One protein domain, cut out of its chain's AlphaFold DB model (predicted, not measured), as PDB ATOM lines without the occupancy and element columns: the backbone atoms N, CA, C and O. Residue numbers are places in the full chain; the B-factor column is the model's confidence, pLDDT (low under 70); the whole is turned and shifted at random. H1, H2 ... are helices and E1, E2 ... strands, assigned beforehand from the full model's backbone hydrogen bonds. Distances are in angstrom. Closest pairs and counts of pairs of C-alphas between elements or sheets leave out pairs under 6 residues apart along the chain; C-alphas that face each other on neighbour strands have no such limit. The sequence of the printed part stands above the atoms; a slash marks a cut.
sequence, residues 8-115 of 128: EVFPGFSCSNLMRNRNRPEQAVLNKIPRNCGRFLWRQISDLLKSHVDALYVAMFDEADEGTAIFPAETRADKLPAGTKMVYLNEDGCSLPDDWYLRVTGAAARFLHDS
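AT A GLANCE: This is residues 8 to 115 of the 128 residues of an uncharacterized protein of Gammaproteobacteria bacterium (UniProt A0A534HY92). Amid little regular structure, helices H2 and H4 lie side by side at one end, long loops and short H1 towards the other. It has 108 printed residues, 42 in named elements H1, H2, E1, H3, H4, mostly helix. It is compact, radius of gyration of the C-alphas 14.7 A, spanning 46 by 27 by 20 A.

HOW THE PARTS SIT: H1, residues 16 to 21, touches no helix. H2, residues 36 to 50, touches H4, residues 100 to 113, the same way with shallow tilt, 10 degrees, C-alphas 45 and 108 closest at 6.9 A. Its residues 36 to 37 alone touch H3, residues 89 to 92, C-alphas 36 and 92 closest at 5.7 A. E1, residues 56 to 58, pairs with no named strand. In H1 and H4 every O i to N i+4 pair is within hydrogen-bond range; in H2, 8 of 11.

IN THESE COORDINATES: C-alpha 16 is at (220.712, 302.435, 289.662), C-alpha 113 at (245.878, 303.580, 264.114).

THE WHOLE: The printed part has no cut; links H1 to H2 and E1 to H3 are long.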
ATOM      1  N   GLU A   8     236.843 294.245 275.408       94.56
ATOM      2  CA  GLU A   8     235.853 295.229 275.815       94.56
ATOM      3  C   GLU A   8     236.425 296.199 276.855       94.56
ATOM      4  O   GLU A   8     237.110 295.794 277.797       94.56
ATOM      5  N   VAL A   9     236.119 297.483 276.690       97.56
ATOM      6  CA  VAL A   9     236.387 298.556 277.652       97.56
ATOM      7  C   VAL A   9     235.125 299.392 277.853       97.56
ATOM      8  O   VAL A   9     234.341 299.567 276.926       97.56
ATOM      9  N   PHE A  10     234.935 299.955 279.044       98.00
ATOM     10  CA  PHE A  10     233.739 300.742 279.373       98.00
ATOM     11  C   PHE A  10     234.073 301.936 280.282       98.00
ATOM     12  O   PHE A  10     235.073 301.895 281.014       98.00
ATOM     13  N   PRO A  11     233.287 303.033 280.246       97.69
ATOM     14  CA  PRO A  11     233.633 304.266 280.950       97.69
ATOM     15  C   PRO A  11     233.420 304.205 282.461       97.69
ATOM     16  O   PRO A  11     234.100 304.911 283.201       97.69
ATOM     17  N   GLY A  12     232.484 303.376 282.907       97.44
ATOM     18  CA  GLY A  12     232.012 303.237 284.281       97.44
ATOM     19  C   GLY A  12     230.695 302.464 284.269       97.44
ATOM     20  O   GLY A  12     230.326 301.921 283.232       97.44
ATOM     21  N   PHE A  13     229.990 302.392 285.398       96.94
ATOM     22  CA  PHE A  13     228.760 301.597 285.486       96.94
ATOM     23  C   PHE A  13     227.796 302.115 286.552       96.94
ATOM     24  O   PHE A  13     228.197 302.423 287.680       96.94
ATOM     25  N   SER A  14     226.508 302.174 286.219       95.50
ATOM     26  CA  SER A  14     225.433 302.570 287.126       95.50
ATOM     27  C   SER A  14     224.041 302.122 286.647       95.50
ATOM     28  O   SER A  14     223.247 302.941 286.192       95.50
ATOM     29  N   CYS A  15     223.656 300.875 286.929       94.25
ATOM     30  CA  CYS A  15     222.271 300.396 286.755       94.25
ATOM     31  C   CYS A  15     221.263 300.911 287.804       94.25
ATOM     32  O   CYS A  15     220.220 300.293 288.012       94.25
ATOM     33  N   SER A  16     221.545 301.997 288.529       93.50
ATOM     34  CA  SER A  16     220.712 302.435 289.662       93.50
ATOM     35  C   SER A  16     219.243 302.661 289.277       93.50
ATOM     36  O   SER A  16     218.339 302.248 290.003       93.50
ATOM     37  N   ASN A  17     218.998 303.256 288.107       90.88
ATOM     38  CA  ASN A  17     217.643 303.516 287.616       90.88
ATOM     39  C   ASN A  17     216.964 302.248 287.100       90.88
ATOM     40  O   ASN A  17     215.815 301.990 287.451       90.88
ATOM     41  N   LEU A  18     217.697 301.409 286.365       92.75
ATOM     42  CA  LEU A  18     217.213 300.102 285.931       92.75
ATOM     43  C   LEU A  18     216.796 299.227 287.123       92.75
ATOM     44  O   LEU A  18     215.721 298.633 287.112       92.75
ATOM     45  N   MET A  19     217.611 299.177 288.181       94.69
ATOM     46  CA  MET A  19     217.308 298.390 289.381       94.69
ATOM     47  C   MET A  19     216.110 298.946 290.157       94.69
ATOM     48  O   MET A  19     215.287 298.161 290.627       94.69
ATOM     49  N   ARG A  20     215.945 300.278 290.232       91.69
ATOM     50  CA  ARG A  20     214.713 300.885 290.770       91.69
ATOM     51  C   ARG A  20     213.483 300.462 289.967       91.69
ATOM     52  O   ARG A  20     212.522 299.989 290.563       91.69
ATOM     53  N   ASN A  21     213.546 300.540 288.639       91.88
ATOM     54  CA  ASN A  21     212.447 300.141 287.755       91.88
ATOM     55  C   ASN A  21     212.124 298.639 287.849       91.88
ATOM     56  O   ASN A  21     210.984 298.234 287.652       91.88
ATOM     57  N   ARG A  22     213.117 297.808 288.189       95.50
ATOM     58  CA  ARG A  22     212.957 296.364 288.430       95.50
ATOM     59  C   ARG A  22     212.492 296.016 289.852       95.50
ATOM     60  O   ARG A  22     212.486 294.835 290.192       95.50
ATOM     61  N   ASN A  23     212.115 296.999 290.678       94.75
ATOM     62  CA  ASN A  23     211.746 296.818 292.089       94.75
ATOM     63  C   ASN A  23     212.846 296.136 292.931       94.75
ATOM     64  O   ASN A  23     212.552 295.332 293.812       94.75
ATOM     65  N   ARG A  24     214.118 296.466 292.661       94.69
ATOM     66  CA  ARG A  24     215.308 295.988 293.396       94.69
ATOM     67  C   ARG A  24     216.087 297.158 294.014       94.69
ATOM     68  O   ARG A  24     217.210 297.452 293.587       94.69
ATOM     69  N   PRO A  25     215.492 297.905 294.961       92.44
ATOM     70  CA  PRO A  25     216.094 299.118 295.516       92.44
ATOM     71  C   PRO A  25     217.435 298.867 296.220       92.44
ATOM     72  O   PRO A  25     218.300 299.739 296.212       92.44
ATOM     73  N   GLU A  26     217.648 297.674 296.771       94.31
ATOM     74  CA  GLU A  26     218.895 297.255 297.415       94.31
ATOM     75  C   GLU A  26     220.069 297.128 296.431       94.31
ATOM     76  O   GLU A  26     221.227 297.257 296.820       94.31
ATOM     77  N   GLN A  27     219.777 296.934 295.141       93.44
ATOM     78  CA  GLN A  27     220.770 296.857 294.061       93.44
ATOM     79  C   GLN A  27     220.932 298.192 293.324       93.44
ATOM     80  O   GLN A  27     221.811 298.330 292.472       93.44
ATOM     81  N   ALA A  28     220.120 299.200 293.661       93.88
ATOM     82  CA  ALA A  28     220.091 300.499 293.000       93.88
ATOM     83  C   ALA A  28     221.214 301.449 293.459       93.88
ATOM     84  O   ALA A  28     220.970 302.610 293.803       93.88
ATOM     85  N   VAL A  29     222.462 300.986 293.414       94.75
ATOM     86  CA  VAL A  29     223.652 301.781 293.749       94.75
ATOM     87  C   VAL A  29     223.967 302.748 292.603       94.75
ATOM     88  O   VAL A  29     224.237 302.317 291.482       94.75
ATOM     89  N   LEU A  30     223.894 304.055 292.875       94.69
ATOM     90  CA  LEU A  30     224.269 305.099 291.913       94.69
ATOM     91  C   LEU A  30     225.788 305.120 291.737       94.69
ATOM     92  O   LEU A  30     226.508 304.995 292.724       94.69
ATOM     93  N   ASN A  31     226.251 305.280 290.495       95.75
ATOM     94  CA  ASN A  31     227.673 305.396 290.161       95.75
ATOM     95  C   ASN A  31     228.528 304.246 290.742       95.75
ATOM     96  O   ASN A  31     229.608 304.458 291.288       95.75
ATOM     97  N   LYS A  32     228.010 303.008 290.658       96.75
ATOM     98  CA  LYS A  32     228.601 301.795 291.253       96.75
ATOM     99  C   LYS A  32     230.060 301.570 290.841       96.75
ATOM    100  O   LYS A  32     230.855 301.124 291.664       96.75
ATOM    101  N   ILE A  33     230.399 301.856 289.584       97.56
ATOM    102  CA  ILE A  33     231.785 301.956 289.117       97.56
ATOM    103  C   ILE A  33     231.999 303.404 288.662       97.56
ATOM    104  O   ILE A  33     231.553 303.754 287.563       97.56
ATOM    105  N   PRO A  34     232.659 304.237 289.489       97.50
ATOM    106  CA  PRO A  34     232.963 305.618 289.142       97.50
ATOM    107  C   PRO A  34     233.831 305.702 287.894       97.50
ATOM    108  O   PRO A  34     234.794 304.941 287.731       97.50
ATOM    109  N   ARG A  35     233.538 306.673 287.029       97.44
ATOM    110  CA  ARG A  35     234.291 306.874 285.784       97.44
ATOM    111  C   ARG A  35     235.650 307.528 286.040       97.44
ATOM    112  O   ARG A  35     236.548 307.496 285.192       97.44
ATOM    113  N   ASN A  36     235.815 308.114 287.225       97.31
ATOM    114  CA  ASN A  36     236.987 308.854 287.667       97.31
ATOM    115  C   ASN A  36     237.404 309.900 286.631       97.31
ATOM    116  O   ASN A  36     238.580 310.002 286.273       97.31
ATOM    117  N   CYS A  37     236.424 310.638 286.109       97.00
ATOM    118  CA  CYS A  37     236.624 311.667 285.089       97.00
ATOM    119  C   CYS A  37     237.311 311.156 283.809       97.00
ATOM    120  O   CYS A  37     238.130 311.844 283.203       97.00
ATOM    121  N   GLY A  38     237.033 309.912 283.418       97.75
ATOM    122  CA  GLY A  38     237.645 309.248 282.264       97.75
ATOM    123  C   GLY A  38     238.903 308.441 282.582       97.75
ATOM    124  O   GLY A  38     239.316 307.622 281.761       97.75
ATOM    125  N   ARG A  39     239.497 308.580 283.778       98.06
ATOM    126  CA  ARG A  39     240.697 307.810 284.160       98.06
ATOM    127  C   ARG A  39     240.431 306.306 284.223       98.06
ATOM    128  O   ARG A  39     241.334 305.527 283.929       98.06
ATOM    129  N   PHE A  40     239.212 305.895 284.582       98.19
ATOM    130  CA  PHE A  40     238.838 304.480 284.614       98.19
ATOM    131  C   PHE A  40     238.887 303.844 283.216       98.19
ATOM    132  O   PHE A  40     239.516 302.799 283.035       98.19
ATOM    133  N   LEU A  41     238.285 304.506 282.222       98.38
ATOM    134  CA  LEU A  41     238.338 304.087 280.819       98.38
ATOM    135  C   LEU A  41     239.772 304.099 280.291       98.38
ATOM    136  O   LEU A  41     240.244 303.122 279.716       98.38
ATOM    137  N   TRP A  42     240.480 305.206 280.526       98.44
ATOM    138  CA  TRP A  42     241.827 305.393 280.001       98.44
ATOM    139  C   TRP A  42     242.809 304.348 280.518       98.44
ATOM    140  O   TRP A  42     243.649 303.876 279.759       98.44
ATOM    141  N   ARG A  43     242.691 303.935 281.786       98.12
ATOM    142  CA  ARG A  43     243.536 302.870 282.334       98.12
ATOM    143  C   ARG A  43     243.376 301.575 281.536       98.12
ATOM    144  O   ARG A  43     244.380 301.062 281.056       98.12
ATOM    145  N   GLN A  44     242.135 301.119 281.322       97.81
ATOM    146  CA  GLN A  44     241.848 299.924 280.516       97.81
ATOM    147  C   GLN A  44     242.459 300.049 279.115       97.81
ATOM    148  O   GLN A  44     243.217 299.186 278.691       97.81
ATOM    149  N   ILE A  45     242.202 301.167 278.432       97.19
ATOM    150  CA  ILE A  45     242.724 301.432 277.085       97.19
ATOM    151  C   ILE A  45     244.254 301.400 277.065       97.19
ATOM    152  O   ILE A  45     244.850 300.691 276.258       97.19
ATOM    153  N   SER A  46     244.903 302.160 277.946       96.88
ATOM    154  CA  SER A  46     246.357 302.313 277.933       96.88
ATOM    155  C   SER A  46     247.085 301.012 278.270       96.88
ATOM    156  O   SER A  46     248.145 300.751 277.707       96.88
ATOM    157  N   ASP A  47     246.520 300.170 279.135       96.00
ATOM    158  CA  ASP A  47     247.112 298.881 279.495       96.00
ATOM    159  C   ASP A  47     246.916 297.834 278.387       96.00
ATOM    160  O   ASP A  47     247.826 297.049 278.102       96.00
ATOM    161  N   LEU A  48     245.779 297.870 277.686       94.62
ATOM    162  CA  LEU A  48     245.539 297.004 276.533       94.62
ATOM    163  C   LEU A  48     246.390 297.406 275.323       94.62
ATOM    164  O   LEU A  48     246.999 296.541 274.699       94.62
ATOM    165  N   LEU A  49     246.521 298.701 275.026       92.94
ATOM    166  CA  LEU A  49     247.362 299.174 273.919       92.94
ATOM    167  C   LEU A  49     248.858 298.898 274.152       92.94
ATOM    168  O   LEU A  49     249.561 298.550 273.207       92.94
ATOM    169  N   LYS A  50     249.349 298.944 275.401       92.81
ATOM    170  CA  LYS A  50     250.707 298.459 275.750       92.81
ATOM    171  C   LYS A  50     250.895 296.966 275.487       92.81
ATOM    172  O   LYS A  50     252.021 296.520 275.305       92.81
ATOM    173  N   SER A  51     249.806 296.203 275.487       90.25
ATOM    174  CA  SER A  51     249.811 294.766 275.211       90.25
ATOM    175  C   SER A  51     249.704 294.452 273.712       90.25
ATOM    176  O   SER A  51     249.517 293.293 273.354       90.25
ATOM    177  N   HIS A  52     249.829 295.464 272.841       85.00
ATOM    178  CA  HIS A  52     249.806 295.343 271.380       85.00
ATOM    179  C   HIS A  52     248.549 294.648 270.830       85.00
ATOM    180  O   HIS A  52     248.628 293.776 269.967       85.00
ATOM    181  N   VAL A  53     247.378 295.025 271.347       89.56
ATOM    182  CA  VAL A  53     246.090 294.554 270.820       89.56
ATOM    183  C   VAL A  53     245.780 295.198 269.468       89.56
ATOM    184  O   VAL A  53     246.041 296.381 269.267       89.56
ATOM    185  N   ASP A  54     245.164 294.435 268.565       86.88
ATOM    186  CA  ASP A  54     244.787 294.921 267.229       86.88
ATOM    187  C   ASP A  54     243.430 295.647 267.207       86.88
ATOM    188  O   ASP A  54     243.103 296.341 266.244       86.88
ATOM    189  N   ALA A  55     242.596 295.449 268.235       90.88
ATOM    190  CA  ALA A  55     241.249 296.006 268.302       90.88
ATOM    191  C   ALA A  55     240.741 296.138 269.744       90.88
ATOM    192  O   ALA A  55     241.066 295.330 270.617       90.88
ATOM    193  N   LEU A  56     239.878 297.131 269.959       93.56
ATOM    194  CA  LEU A  56     239.134 297.369 271.195       93.56
ATOM    195  C   LEU A  56     237.652 297.554 270.864       93.56
ATOM    196  O   LEU A  56     237.314 298.127 269.828       93.56
ATOM    197  N   TYR A  57     236.778 297.112 271.761       95.50
ATOM    198  CA  TYR A  57     235.345 297.383 271.715       95.50
ATOM    199  C   TYR A  57     234.957 298.258 272.900       95.50
ATOM    200  O   TYR A  57     235.279 297.930 274.037       95.50
ATOM    201  N   VAL A  58     234.286 299.380 272.647       97.38
ATOM    202  CA  VAL A  58     233.798 300.252 273.720       97.38
ATOM    203  C   VAL A  58     232.347 299.898 274.008       97.38
ATOM    204  O   VAL A  58     231.489 300.119 273.157       97.38
ATOM    205  N   ALA A  59     232.081 299.370 275.201       94.19
ATOM    206  CA  ALA A  59     230.742 299.073 275.677       94.19
ATOM    207  C   ALA A  59     230.241 300.223 276.569       94.19
ATOM    208  O   ALA A  59     230.741 300.394 277.677       94.19
ATOM    209  N   MET A  60     229.319 301.078 276.121       94.88
ATOM    210  CA  MET A  60     228.690 301.139 274.790       94.88
ATOM    211  C   MET A  60     228.513 302.590 274.337       94.88
ATOM    212  O   MET A  60     228.769 303.527 275.091       94.88
ATOM    213  N   PHE A  61     228.073 302.799 273.093       97.12
ATOM    214  CA  PHE A  61     227.722 304.142 272.633       97.12
ATOM    215  C   PHE A  61     226.550 304.726 273.440       97.12
ATOM    216  O   PHE A  61     226.658 305.860 273.907       97.12
ATOM    217  N   ASP A  62     225.492 303.941 273.665       95.81
ATOM    218  CA  ASP A  62     224.167 304.421 274.076       95.81
ATOM    219  C   ASP A  62     223.481 303.695 275.241       95.81
ATOM    220  O   ASP A  62     222.373 304.083 275.613       95.81
ATOM    221  N   GLU A  63     224.142 302.736 275.891       94.69
ATOM    222  CA  GLU A  63     223.579 301.990 277.028       94.69
ATOM    223  C   GLU A  63     223.526 302.859 278.311       94.69
ATOM    224  O   GLU A  63     224.379 302.825 279.211       94.69
ATOM    225  N   ALA A  64     222.540 303.756 278.350       92.19
ATOM    226  CA  ALA A  64     222.371 304.774 279.382       92.19
ATOM    227  C   ALA A  64     221.754 304.222 280.678       92.19
ATOM    228  O   ALA A  64     222.020 304.747 281.761       92.19
ATOM    229  N   ASP A  65     220.943 303.170 280.591       91.56
ATOM    230  CA  ASP A  65     220.310 302.503 281.731       91.56
ATOM    231  C   ASP A  65     221.302 301.671 282.558       91.56
ATOM    232  O   ASP A  65     221.120 301.554 283.775       91.56
ATOM    233  N   GLU A  66     222.379 301.181 281.937       93.31
ATOM    234  CA  GLU A  66     223.549 300.607 282.614       93.31
ATOM    235  C   GLU A  66     224.630 301.637 282.949       93.31
ATOM    236  O   GLU A  66     225.534 301.380 283.750       93.31
ATOM    237  N   GLY A  67     224.519 302.842 282.392       93.31
ATOM    238  CA  GLY A  67     225.480 303.910 282.597       93.31
ATOM    239  C   GLY A  67     226.846 303.574 282.006       93.31
ATOM    240  O   GLY A  67     227.850 303.919 282.631       93.31
ATOM    241  N   THR A  68     226.884 302.937 280.837       96.75
ATOM    242  CA  THR A  68     228.110 302.668 280.068       96.75
ATOM    243  C   THR A  68     228.182 303.483 278.766       96.75
ATOM    244  O   THR A  68     229.211 303.460 278.098       96.75
ATOM    245  N   ALA A  69     227.137 304.259 278.448       96.88
ATOM    246  CA  ALA A  69     227.087 305.178 277.309       96.88
ATOM    247  C   ALA A  69     228.277 306.165 277.245       96.88
ATOM    248  O   ALA A  69     228.682 306.736 278.267       96.88
ATOM    249  N   ILE A  70     228.787 306.405 276.029       98.12
ATOM    250  CA  ILE A  70     229.839 307.395 275.720       98.12
ATOM    251  C   ILE A  70     229.343 308.587 274.884       98.12
ATOM    252  O   ILE A  70     230.138 309.486 274.603       98.12
ATOM    253  N   PHE A  71     228.070 308.605 274.465       97.12
ATOM    254  CA  PHE A  71     227.492 309.752 273.759       97.12
ATOM    255  C   PHE A  71     227.514 311.032 274.626       97.12
ATOM    256  O   PHE A  71     227.640 310.944 275.853       97.12
ATOM    257  N   PRO A  72     227.346 312.227 274.025       97.50
ATOM    258  CA  PRO A  72     227.354 313.478 274.774       97.50
ATOM    259  C   PRO A  72     226.233 313.583 275.815       97.50
ATOM    260  O   PRO A  72     225.057 313.425 275.493       97.50
ATOM    261  N   ALA A  73     226.584 313.884 277.061       94.94
ATOM    262  CA  ALA A  73     225.648 313.879 278.182       94.94
ATOM    263  C   ALA A  73     225.686 315.184 278.984       94.94
ATOM    264  O   ALA A  73     226.634 315.962 278.912       94.94
ATOM    265  N   GLU A  74     224.638 315.417 279.779       95.81
ATOM    266  CA  GLU A  74     224.571 316.587 280.650       95.81
ATOM    267  C   GLU A  74     225.726 316.575 281.665       95.81
ATOM    268  O   GLU A  74     226.036 315.565 282.309       95.81
ATOM    269  N   THR A  75     226.369 317.731 281.805       96.19
ATOM    270  CA  THR A  75     227.546 317.918 282.650       96.19
ATOM    271  C   THR A  75     227.172 318.321 284.065       96.19
ATOM    272  O   THR A  75     227.962 318.107 284.977       96.19
ATOM    273  N   ARG A  76     225.984 318.885 284.298       94.31
ATOM    274  CA  ARG A  76     225.622 319.473 285.589       94.31
ATOM    275  C   ARG A  76     224.373 318.846 286.198       94.31
ATOM    276  O   ARG A  76     223.339 318.720 285.551       94.31
ATOM    277  N   ALA A  77     224.436 318.585 287.503       92.94
ATOM    278  CA  ALA A  77     223.295 318.100 288.280       92.94
ATOM    279  C   ALA A  77     222.074 319.036 288.213       92.94
ATOM    280  O   ALA A  77     220.942 318.568 288.152       92.94
ATOM    281  N   ASP A  78     222.293 320.356 288.216       93.00
ATOM    282  CA  ASP A  78     221.226 321.367 288.256       93.00
ATOM    283  C   ASP A  78     220.488 321.554 286.920       93.00
ATOM    284  O   ASP A  78     219.514 322.302 286.849       93.00
ATOM    285  N   LYS A  79     220.949 320.883 285.861       94.25
ATOM    286  CA  LYS A  79     220.310 320.857 284.541       94.25
ATOM    287  C   LYS A  79     219.493 319.591 284.297       94.25
ATOM    288  O   LYS A  79     218.754 319.530 283.316       94.25
ATOM    289  N   LEU A  80     219.583 318.606 285.190       92.06
ATOM    290  CA  LEU A  80     218.764 317.405 285.106       92.06
ATOM    291  C   LEU A  80     217.287 317.722 285.406       92.06
ATOM    292  O   LEU A  80     216.997 318.631 286.193       92.06
ATOM    293  N   PRO A  81     216.331 316.967 284.833       90.81
ATOM    294  CA  PRO A  81     214.919 317.140 285.155       90.81
ATOM    295  C   PRO A  81     214.657 316.985 286.659       90.81
ATOM    296  O   PRO A  81     215.234 316.119 287.326       90.81
ATOM    297  N   ALA A  82     213.760 317.810 287.199       90.25
ATOM    298  CA  ALA A  82     213.443 317.806 288.623       90.25
ATOM    299  C   ALA A  82     212.964 316.422 289.100       90.25
ATOM    300  O   ALA A  82     212.177 315.754 288.432       90.25
ATOM    301  N   GLY A  83     213.444 315.996 290.271       85.94
ATOM    302  CA  GLY A  83     213.103 314.695 290.856       85.94
ATOM    303  C   GLY A  83     213.840 313.498 290.245       85.94
ATOM    304  O   GLY A  83     213.586 312.366 290.655       85.94
ATOM    305  N   THR A  84     214.761 313.713 289.301       85.81
ATOM    306  CA  THR A  84     215.580 312.631 288.740       85.81
ATOM    307  C   THR A  84     216.855 312.406 289.550       85.81
ATOM    308  O   THR A  84     217.438 313.326 290.120       85.81
ATOM    309  N   LYS A  85     217.293 311.145 289.610       86.38
ATOM    310  CA  LYS A  85     218.577 310.746 290.197       86.38
ATOM    311  C   LYS A  85     219.332 309.902 289.180       86.38
ATOM    312  O   LYS A  85     219.152 308.688 289.117       86.38
ATOM    313  N   MET A  86     220.126 310.559 288.347       88.94
ATOM    314  CA  MET A  86     220.884 309.946 287.255       88.94
ATOM    315  C   MET A  86     222.350 310.350 287.378       88.94
ATOM    316  O   MET A  86     222.651 311.379 287.975       88.94
ATOM    317  N   VAL A  87     223.248 309.542 286.818       92.25
ATOM    318  CA  VAL A  87     224.653 309.940 286.712       92.25
ATOM    319  C   VAL A  87     224.766 311.006 285.625       92.25
ATOM    320  O   VAL A  87     224.317 310.783 284.503       92.25
ATOM    321  N   TYR A  88     225.369 312.140 285.963       93.56
ATOM    322  CA  TYR A  88     225.783 313.191 285.030       93.56
ATOM    323  C   TYR A  88     227.315 313.191 284.907       93.56
ATOM    324  O   TYR A  88     228.004 312.563 285.712       93.56
ATOM    325  N   LEU A  89     227.889 313.857 283.899       94.31
ATOM    326  CA  LEU A  89     229.324 313.691 283.605       94.31
ATOM    327  C   LEU A  89     230.245 314.137 284.748       94.31
ATOM    328  O   LEU A  89     231.270 313.500 284.993       94.31
ATOM    329  N   ASN A  90     229.859 315.187 285.474       95.44
ATOM    330  CA  ASN A  90     230.642 315.742 286.576       95.44
ATOM    331  C   ASN A  90     230.345 315.087 287.940       95.44
ATOM    332  O   ASN A  90     230.783 315.611 288.964       95.44
ATOM    333  N   GLU A  91     229.629 313.953 287.978       95.00
ATOM    334  CA  GLU A  91     229.328 313.191 289.209       95.00
ATOM    335  C   GLU A  91     230.605 312.865 290.009       95.00
ATOM    336  O   GLU A  91     230.598 312.884 291.236       95.00
ATOM    337  N   ASP A  92     231.729 312.647 289.320       96.19
ATOM    338  CA  ASP A  92     233.024 312.316 289.933       96.19
ATOM    339  C   ASP A  92     233.851 313.549 290.368       96.19
ATOM    340  O   ASP A  92     235.038 313.423 290.678       96.19
ATOM    341  N   GLY A  93     233.262 314.752 290.373       95.31
ATOM    342  CA  GLY A  93     233.908 315.977 290.865       95.31
ATOM    343  C   GLY A  93     234.847 316.675 289.876       95.31
ATOM    344  O   GLY A  93     235.754 317.392 290.294       95.31
ATOM    345  N   CYS A  94     234.650 316.478 288.571       93.81
ATOM    346  CA  CYS A  94     235.405 317.162 287.514       93.81
ATOM    347  C   CYS A  94     234.543 318.173 286.755       93.81
ATOM    348  O   CYS A  94     233.334 318.194 286.929       93.81
ATOM    349  N   SER A  95     235.159 319.015 285.924       95.81
ATOM    350  CA  SER A  95     234.455 319.907 284.994       95.81
ATOM    351  C   SER A  95     234.769 319.458 283.577       95.81
ATOM    352  O   SER A  95     235.785 319.861 283.026       95.81
ATOM    353  N   LEU A  96     233.943 318.570 283.033       96.81
ATOM    354  CA  LEU A  96     234.155 317.942 281.733       96.81
ATOM    355  C   LEU A  96     233.270 318.591 280.657       96.81
ATOM    356  O   LEU A  96     232.162 319.029 280.981       96.81
ATOM    357  N   PRO A  97     233.712 318.621 279.388       97.31
ATOM    358  CA  PRO A  97     232.830 318.917 278.268       97.31
ATOM    359  C   PRO A  97     231.813 317.778 278.078       97.31
ATOM    360  O   PRO A  97     232.040 316.642 278.502       97.31
ATOM    361  N   ASP A  98     230.690 318.079 277.432       97.44
ATOM    362  CA  ASP A  98     229.585 317.138 277.210       97.44
ATOM    363  C   ASP A  98     229.996 315.916 276.373       97.44
ATOM    364  O   ASP A  98     229.551 314.803 276.635       97.44
ATOM    365  N   ASP A  99     230.911 316.092 275.425       97.94
ATOM    366  CA  ASP A  99     231.453 315.063 274.535       97.94
ATOM    367  C   ASP A  99     232.701 314.335 275.083       97.94
ATOM    368  O   ASP A  99     233.404 313.651 274.333       97.94
ATOM    369  N   TRP A 100     233.008 314.451 276.382       98.12
ATOM    370  CA  TRP A 100     234.276 313.985 276.966       98.12
ATOM    371  C   TRP A 100     234.658 312.543 276.607       98.12
ATOM    372  O   TRP A 100     235.797 312.281 276.214       98.12
ATOM    373  N   TYR A 101     233.724 311.594 276.692       98.31
ATOM    374  CA  TYR A 101     234.022 310.185 276.405       98.31
ATOM    375  C   TYR A 101     234.214 309.901 274.907       98.31
ATOM    376  O   TYR A 101     234.975 308.993 274.557       98.31
ATOM    377  N   LEU A 102     233.646 310.723 274.018       98.50
ATOM    378  CA  LEU A 102     233.988 310.698 272.592       98.50
ATOM    379  C   LEU A 102     235.422 311.180 272.359       98.50
ATOM    380  O   LEU A 102     236.147 310.599 271.555       98.50
ATOM    381  N   ARG A 103     235.885 312.192 273.105       98.56
ATOM    382  CA  ARG A 103     237.284 312.647 273.023       98.56
ATOM    383  C   ARG A 103     238.256 311.580 273.514       98.56
ATOM    384  O   ARG A 103     239.252 311.316 272.843       98.56
ATOM    385  N   VAL A 104     237.954 310.934 274.645       98.44
ATOM    386  CA  VAL A 104     238.783 309.849 275.206       98.44
ATOM    387  C   VAL A 104     238.903 308.682 274.222       98.44
ATOM    388  O   VAL A 104     240.009 308.213 273.950       98.44
ATOM    389  N   THR A 105     237.785 308.234 273.649       98.06
ATOM    390  CA  THR A 105     237.783 307.140 272.662       98.06
ATOM    391  C   THR A 105     238.430 307.550 271.338       98.06
ATOM    392  O   THR A 105     239.178 306.766 270.756       98.06
ATOM    393  N   GLY A 106     238.258 308.801 270.902       98.06
ATOM    394  CA  GLY A 106     238.951 309.357 269.741       98.06
ATOM    395  C   GLY A 106     240.472 309.418 269.917       98.06
ATOM    396  O   GLY A 106     241.210 309.124 268.979       98.06
ATOM    397  N   ALA A 107     240.963 309.746 271.115       97.94
ATOM    398  CA  ALA A 107     242.392 309.687 271.419       97.94
ATOM    399  C   ALA A 107     242.919 308.245 271.355       97.94
ATOM    400  O   ALA A 107     243.953 307.998 270.741       97.94
ATOM    401  N   ALA A 108     242.182 307.287 271.923       96.81
ATOM    402  CA  ALA A 108     242.529 305.869 271.859       96.81
ATOM    403  C   ALA A 108     242.612 305.344 270.418       96.81
ATOM    404  O   ALA A 108     243.563 304.643 270.076       96.81
ATOM    405  N   ALA A 109     241.659 305.732 269.564       96.75
ATOM    406  CA  ALA A 109     241.655 305.366 268.151       96.75
ATOM    407  C   ALA A 109     242.916 305.858 267.422       96.75
ATOM    408  O   ALA A 109     243.482 305.111 266.630       96.75
ATOM    409  N   ARG A 110     243.407 307.072 267.723       97.38
ATOM    410  CA  ARG A 110     244.663 307.586 267.141       97.38
ATOM    411  C   ARG A 110     245.860 306.708 267.503       97.38
ATOM    412  O   ARG A 110     246.570 306.275 266.608       97.38
ATOM    413  N   PHE A 111     246.038 306.379 268.786       96.44
ATOM    414  CA  PHE A 111     247.132 305.498 269.219       96.44
ATOM    415  C   PHE A 111     247.061 304.112 268.566       96.44
ATOM    416  O   PHE A 111     248.090 303.576 268.158       96.44
ATOM    417  N   LEU A 112     245.852 303.556 268.421       94.00
ATOM    418  CA  LEU A 112     245.642 302.277 267.746       94.00
ATOM    419  C   LEU A 112     246.010 302.352 266.252       94.00
ATOM    420  O   LEU A 112     246.739 301.495 265.764       94.00
ATOM    421  N   HIS A 113     245.558 303.386 265.534       93.81
ATOM    422  CA  HIS A 113     245.878 303.580 264.114       93.81
ATOM    423  C   HIS A 113     247.368 303.811 263.865       93.81
ATOM    424  O   HIS A 113     247.930 303.236 262.933       93.81
ATOM    425  N   ASP A 114     248.011 304.595 264.725       94.94
ATOM    426  CA  ASP A 114     249.435 304.903 264.617       94.94
ATOM    427  C   ASP A 114     250.317 303.763 265.155       94.94
ATOM    428  O   ASP A 114     251.540 303.825 265.042       94.94
ATOM    429  N   SER A 115     249.721 302.717 265.748       91.69
ATOM    430  CA  SER A 115     250.432 301.615 266.415       91.69
ATOM    431  C   SER A 115     251.431 302.114 267.470       91.69
ATOM    432  O   SER A 115     252.530 301.576 267.624       91.69
TER     433      SER A 115